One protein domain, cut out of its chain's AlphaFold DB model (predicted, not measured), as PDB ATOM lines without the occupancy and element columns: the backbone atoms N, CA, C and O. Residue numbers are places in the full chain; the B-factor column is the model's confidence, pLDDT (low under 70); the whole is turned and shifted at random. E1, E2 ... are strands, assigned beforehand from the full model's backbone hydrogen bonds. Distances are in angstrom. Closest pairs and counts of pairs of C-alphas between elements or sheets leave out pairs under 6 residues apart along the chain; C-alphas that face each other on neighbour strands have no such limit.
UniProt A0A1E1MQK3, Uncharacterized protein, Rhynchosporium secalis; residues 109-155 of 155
ATOM      1  N   LYS A 109     610.802 623.219 769.657       83.19
ATOM      2  CA  LYS A 109     611.484 624.034 768.653       83.19
ATOM      3  C   LYS A 109     611.231 623.476 767.266       83.19
ATOM      4  O   LYS A 109     611.309 622.265 767.077       83.19
ATOM      5  N   HIS A 110     611.012 624.375 766.316       85.62
ATOM      6  CA  HIS A 110     610.960 624.022 764.911       85.62
ATOM      7  C   HIS A 110     611.678 625.067 764.081       85.62
ATOM      8  O   HIS A 110     611.299 626.241 764.077       85.62
ATOM      9  N   PHE A 111     612.691 624.620 763.352       87.12
ATOM     10  CA  PHE A 111     613.434 625.475 762.459       87.12
ATOM     11  C   PHE A 111     612.534 626.066 761.371       87.12
ATOM     12  O   PHE A 111     611.918 625.351 760.579       87.12
ATOM     13  N   GLY A 112     612.494 627.392 761.303       86.44
ATOM     14  CA  GLY A 112     611.695 628.101 760.313       86.44
ATOM     15  C   GLY A 112     611.926 629.602 760.339       86.44
ATOM     16  O   GLY A 112     612.935 630.083 760.854       86.44
ATOM     17  N   SER A 113     610.981 630.350 759.782       89.19
ATOM     18  CA  SER A 113     610.938 631.805 759.900       89.19
ATOM     19  C   SER A 113     610.007 632.237 761.028       89.19
ATOM     20  O   SER A 113     609.011 631.570 761.298       89.19
ATOM     21  N   ALA A 114     610.275 633.394 761.623       89.00
ATOM     22  CA  ALA A 114     609.371 634.043 762.565       89.00
ATOM     23  C   ALA A 114     609.310 635.544 762.285       89.00
ATOM     24  O   ALA A 114     610.270 636.128 761.773       89.00
ATOM     25  N   ASN A 115     608.198 636.184 762.638       92.12
ATOM     26  CA  ASN A 115     608.068 637.626 762.534       92.12
ATOM     27  C   ASN A 115     607.159 638.215 763.616       92.12
ATOM     28  O   ASN A 115     606.309 637.538 764.188       92.12
ATOM     29  N   VAL A 116     607.328 639.512 763.851       92.25
ATOM     30  CA  VAL A 116     606.399 640.343 764.620       92.25
ATOM     31  C   VAL A 116     605.731 641.304 763.645       92.25
ATOM     32  O   VAL A 116     606.408 641.977 762.870       92.25
ATOM     33  N   SER A 117     604.401 641.359 763.664       93.56
ATOM     34  CA  SER A 117     603.600 642.228 762.795       93.56
ATOM     35  C   SER A 117     602.467 642.883 763.575       93.56
ATOM     36  O   SER A 117     601.997 642.338 764.573       93.56
ATOM     37  N   ILE A 118     601.987 644.030 763.093       93.69
ATOM     38  CA  ILE A 118     600.766 644.664 763.605       93.69
ATOM     39  C   ILE A 118     599.592 644.245 762.725       93.69
ATOM     40  O   ILE A 118     599.634 644.400 761.501       93.69
ATOM     41  N   VAL A 119     598.534 643.751 763.364       95.12
ATOM     42  CA  VAL A 119     597.298 643.304 762.718       95.12
ATOM     43  C   VAL A 119     596.131 644.162 763.198       95.12
ATOM     44  O   VAL A 119     595.917 644.316 764.400       95.12
ATOM     45  N   ASP A 120     595.342 644.682 762.261       96.19
ATOM     46  CA  ASP A 120     594.015 645.210 762.553       96.19
ATOM     47  C   ASP A 120     593.055 644.038 762.779       96.19
ATOM     48  O   ASP A 120     592.620 643.357 761.849       96.19
ATOM     49  N   THR A 121     592.720 643.809 764.046       93.56
ATOM     50  CA  THR A 121     591.866 642.690 764.464       93.56
ATOM     51  C   THR A 121     590.410 642.806 764.007       93.56
ATOM     52  O   THR A 121     589.708 641.799 764.015       93.56
ATOM     53  N   LYS A 122     589.939 643.989 763.584       92.19
ATOM     54  CA  LYS A 122     588.580 644.162 763.049       92.19
ATOM     55  C   LYS A 122     588.495 643.725 761.593       92.19
ATOM     56  O   LYS A 122     587.506 643.123 761.192       92.19
ATOM     57  N   THR A 123     589.514 644.050 760.801       94.75
ATOM     58  CA  THR A 123     589.548 643.730 759.366       94.75
ATOM     59  C   THR A 123     590.331 642.456 759.049       94.75
ATOM     60  O   THR A 123     590.297 641.999 757.909       94.75
ATOM     61  N   ASN A 124     591.013 641.878 760.045       93.94
ATOM     62  CA  ASN A 124     591.961 640.773 759.899       93.94
ATOM     63  C   ASN A 124     593.047 641.070 758.848       93.94
ATOM     64  O   ASN A 124     593.405 640.219 758.034       93.94
ATOM     65  N   LYS A 125     593.543 642.313 758.827       95.56
ATOM     66  CA  LYS A 125     594.580 642.754 757.891       95.56
ATOM     67  C   LYS A 125     595.866 643.078 758.625       95.56
ATOM     68  O   LYS A 125     595.857 643.764 759.643       95.56
ATOM     69  N   ILE A 126     596.983 642.625 758.071       94.50
ATOM     70  CA  ILE A 126     598.306 643.065 758.509       94.50
ATOM     71  C   ILE A 126     598.483 644.515 758.047       94.50
ATOM     72  O   ILE A 126     598.397 644.796 756.853       94.50
ATOM     73  N   ILE A 127     598.714 645.429 758.987       95.06
ATOM     74  CA  ILE A 127     598.902 646.865 758.711       95.06
ATOM     75  C   ILE A 127     600.364 647.303 758.837       95.06
ATOM     76  O   ILE A 127     600.740 648.358 758.340       95.06
ATOM     77  N   SER A 128     601.202 646.483 759.474       92.19
ATOM     78  CA  SER A 128     602.653 646.655 759.494       92.19
ATOM     79  C   SER A 128     603.306 645.271 759.544       92.19
ATOM     80  O   SER A 128     603.370 644.672 760.622       92.19
ATOM     81  N   PRO A 129     603.691 644.705 758.385       92.12
ATOM     82  CA  PRO A 129     604.360 643.414 758.343       92.12
ATOM     83  C   PRO A 129     605.814 643.549 758.797       92.12
ATOM     84  O   PRO A 129     606.463 644.552 758.506       92.12
ATOM     85  N   ASN A 130     606.348 642.497 759.416       88.31
ATOM     86  CA  ASN A 130     607.788 642.323 759.646       88.31
ATOM     87  C   ASN A 130     608.451 643.488 760.398       88.31
ATOM     88  O   ASN A 130     609.554 643.896 760.044       88.31
ATOM     89  N   LEU A 131     607.812 643.990 761.463       90.12
ATOM     90  CA  LEU A 131     608.472 644.902 762.408       90.12
ATOM     91  C   LEU A 131     609.796 644.317 762.899       90.12
ATOM     92  O   LEU A 131     610.783 645.030 763.045       90.12
ATOM     93  N   VAL A 132     609.792 643.003 763.121       89.81
ATOM     94  CA  VAL A 132     610.991 642.190 763.283       89.81
ATOM     95  C   VAL A 132     610.803 640.914 762.470       89.81
ATOM     96  O   VAL A 132     609.697 640.370 762.431       89.81
ATOM     97  N   TYR A 133     611.858 640.448 761.806       90.06
ATOM     98  CA  TYR A 133     611.835 639.235 760.995       90.06
ATOM     99  C   TYR A 133     613.109 638.421 761.204       90.06
ATOM    100  O   TYR A 133     614.219 638.941 761.088       90.06
ATOM    101  N   TRP A 134     612.940 637.122 761.432       89.19
ATOM    102  CA  TRP A 134     614.019 636.145 761.464       89.19
ATOM    103  C   TRP A 134     613.791 635.134 760.350       89.19
ATOM    104  O   TRP A 134     612.816 634.388 760.367       89.19
ATOM    105  N   ALA A 135     614.729 635.053 759.406       89.56
ATOM    106  CA  ALA A 135     614.699 634.030 758.360       89.56
ATOM    107  C   ALA A 135     614.990 632.616 758.898       89.56
ATOM    108  O   ALA A 135     614.655 631.627 758.256       89.56
ATOM    109  N   LYS A 136     615.677 632.538 760.044       88.75
ATOM    110  CA  LYS A 136     616.117 631.307 760.704       88.75
ATOM    111  C   LYS A 136     615.886 631.446 762.205       88.75
ATOM    112  O   LYS A 136     616.675 632.090 762.893       88.75
ATOM    113  N   TYR A 137     614.812 630.855 762.696       85.75
ATOM    114  CA  TYR A 137     614.353 630.918 764.076       85.75
ATOM    115  C   TYR A 137     614.126 629.509 764.624       85.75
ATOM    116  O   TYR A 137     613.869 628.585 763.857       85.75
ATOM    117  N   ALA A 138     614.256 629.362 765.946       86.62
ATOM    118  CA  ALA A 138     613.966 628.126 766.674       86.62
ATOM    119  C   ALA A 138     614.651 626.859 766.119       86.62
ATOM    120  O   ALA A 138     614.057 625.791 766.109       86.62
ATOM    121  N   ASP A 139     615.916 626.971 765.699       86.19
ATOM    122  CA  ASP A 139     616.721 625.833 765.235       86.19
ATOM    123  C   ASP A 139     616.884 624.787 766.349       86.19
ATOM    124  O   ASP A 139     617.563 625.034 767.355       86.19
ATOM    125  N   GLU A 140     616.265 623.618 766.174       84.19
ATOM    126  CA  GLU A 140     616.329 622.501 767.117       84.19
ATOM    127  C   GLU A 140     617.755 621.979 767.346       84.19
ATOM    128  O   GLU A 140     618.027 621.381 768.387       84.19
ATOM    129  N   LYS A 141     618.697 622.258 766.434       83.94
ATOM    130  CA  LYS A 141     620.107 621.859 766.566       83.94
ATOM    131  C   LYS A 141     620.908 622.801 767.460       83.94
ATOM    132  O   LYS A 141     622.034 622.476 767.834       83.94
ATOM    133  N   LYS A 142     620.365 623.974 767.802       75.94
ATOM    134  CA  LYS A 142     621.034 624.958 768.663       75.94
ATOM    135  C   LYS A 142     620.615 624.791 770.121       75.94
ATOM    136  O   LYS A 142     619.427 624.724 770.453       75.94
ATOM    137  N   ALA A 143     621.610 624.800 771.009       64.69
ATOM    138  CA  ALA A 143     621.391 624.793 772.451       64.69
ATOM    139  C   ALA A 143     620.512 625.986 772.872       64.69
ATOM    140  O   ALA A 143     620.720 627.111 772.419       64.69
ATOM    141  N   SER A 144     619.513 625.733 773.723       59.47
ATOM    142  CA  SER A 144     618.719 626.794 774.357       59.47
ATOM    143  C   SER A 144     619.319 627.167 775.709       59.47
ATOM    144  O   SER A 144     619.867 626.287 776.381       59.47
ATOM    145  N   PRO A 145     619.133 628.412 776.178       56.44
ATOM    146  CA  PRO A 145     619.191 628.696 777.605       56.44
ATOM    147  C   PRO A 145     618.296 627.702 778.365       56.44
ATOM    148  O   PRO A 145     617.224 627.320 777.877       56.44
ATOM    149  N   ARG A 146     618.744 627.230 779.537       45.56
ATOM    150  CA  ARG A 146     617.955 626.321 780.386       45.56
ATOM    151  C   ARG A 146     616.578 626.950 780.633       45.56
ATOM    152  O   ARG A 146     616.519 628.032 781.197       45.56
ATOM    153  N   GLY A 147     615.505 626.276 780.207       54.41
ATOM    154  CA  GLY A 147     614.126 626.758 780.374       54.41
ATOM    155  C   GLY A 147     613.370 627.115 779.090       54.41
ATOM    156  O   GLY A 147     612.223 627.519 779.193       54.41
ATOM    157  N   GLY A 148     613.950 626.954 777.891       53.31
ATOM    158  CA  GLY A 148     613.217 627.132 776.619       53.31
ATOM    159  C   GLY A 148     612.855 628.583 776.275       53.31
ATOM    160  O   GLY A 148     612.149 628.833 775.300       53.31
ATOM    161  N   GLU A 149     613.355 629.534 777.060       53.50
ATOM    162  CA  GLU A 149     613.206 630.962 776.825       53.50
ATOM    163  C   GLU A 149     614.121 631.377 775.669       53.50
ATOM    164  O   GLU A 149     615.349 631.237 775.725       53.50
ATOM    165  N   ILE A 150     613.515 631.852 774.585       58.41
ATOM    166  CA  ILE A 150     614.210 632.615 773.559       58.41
ATOM    167  C   ILE A 150     613.801 634.056 773.810       58.41
ATOM    168  O   ILE A 150     612.711 634.484 773.426       58.41
ATOM    169  N   LEU A 151     614.683 634.807 774.472       54.09
ATOM    170  CA  LEU A 151     614.578 636.259 774.457       54.09
ATOM    171  C   LEU A 151     614.514 636.668 772.991       54.09
ATOM    172  O   LEU A 151     615.340 636.214 772.190       54.09
ATOM    173  N   VAL A 152     613.531 637.492 772.635       55.09
ATOM    174  CA  VAL A 152     613.487 638.126 771.323       55.09
ATOM    175  C   VAL A 152     614.653 639.112 771.296       55.09
ATOM    176  O   VAL A 152     614.506 640.297 771.577       55.09
ATOM    177  N   GLN A 153     615.863 638.596 771.082       38.47
ATOM    178  CA  GLN A 153     617.047 639.415 770.926       38.47
ATOM    179  C   GLN A 153     616.825 640.224 769.654       38.47
ATOM    180  O   GLN A 153     616.449 639.662 768.619       38.47
ATOM    181  N   ASN A 154     616.979 641.547 769.777       39.53
ATOM    182  CA  ASN A 154     616.951 642.444 768.629       39.53
ATOM    183  C   ASN A 154     617.819 641.838 767.513       39.53
ATOM    184  O   ASN A 154     618.911 641.354 767.828       39.53
ATOM    185  N   PRO A 155     617.326 641.813 766.263       43.84
ATOM    186  CA  PRO A 155     618.122 641.360 765.130       43.84
ATOM    187  C   PRO A 155     619.422 642.160 764.989       43.84
ATOM    188  O   PRO A 155     619.450 643.345 765.405       43.84
TER     189      PRO A 155
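AT A GLANCE: This is residues 109 to 155 of the 155 residues of an uncharacterized protein of Rhynchosporium secalis (UniProt A0A1E1MQK3). A long, bent two-stranded hairpin, E1 and E2, runs from its turn at one end of the domain, and beyond its open end a loose tail, of low model confidence from residue 143 on, reaches the other end near Arg 146, folds back and holds the short strand E3, apart from both. The printed part has 47 residues, with no named helix and three named strands in the order E1, E2, E3 along the chain. The sheet has the order E1, E2, antiparallel, and the class is all strand. The whole is loose, with a radius of gyration of the C-alphas of 13.3 A, and spans 39 by 19 by 19 A.

HOW THE PARTS SIT: E1, residues 112 to 120, and E2, residues 125 to 137, form a hairpin of antiparallel neighbours, with 163 degrees between their directions. Near its open end, N 112 and O 137 are 3.1 A apart and N 137 and O 112 are 2.7 A apart, both within hydrogen-bond range. Near the turn, N 120 and O 125 are within hydrogen-bond range at 2.8 A. The C-alphas of Ser 117 and Pro 129 face each other at 4.7 A. E1 bends by 53 degrees at residue 116, and E2 bends by 82 degrees at residue 128. E3, residues 149 to 151, is apart from E1 and E2 and pairs with no named strand.

IN THESE COORDINATES: E1 begins at C-alpha 112, at (611.695, 628.101, 760.313), and is 24.7 A long. E2 is 23.9 A long, from C-alpha 125 at (594.580, 642.754, 757.891) to C-alpha 137. E3 ends at C-alpha 151, at (614.578, 636.259, 774.457), and is 6.0 A long.

THE WHOLE: The two C-alphas farthest apart, those of Thr 123 and Arg 146, are 39.4 A apart. The printed part has no cut and ends at residue 155, the chain's last. The link from E1 to E2 is tight, with 4 residues; that from E2 to E3 is long, with 11. Mean pLDDT of the printed part is 79.4, and residues 143 to 155 are under 70.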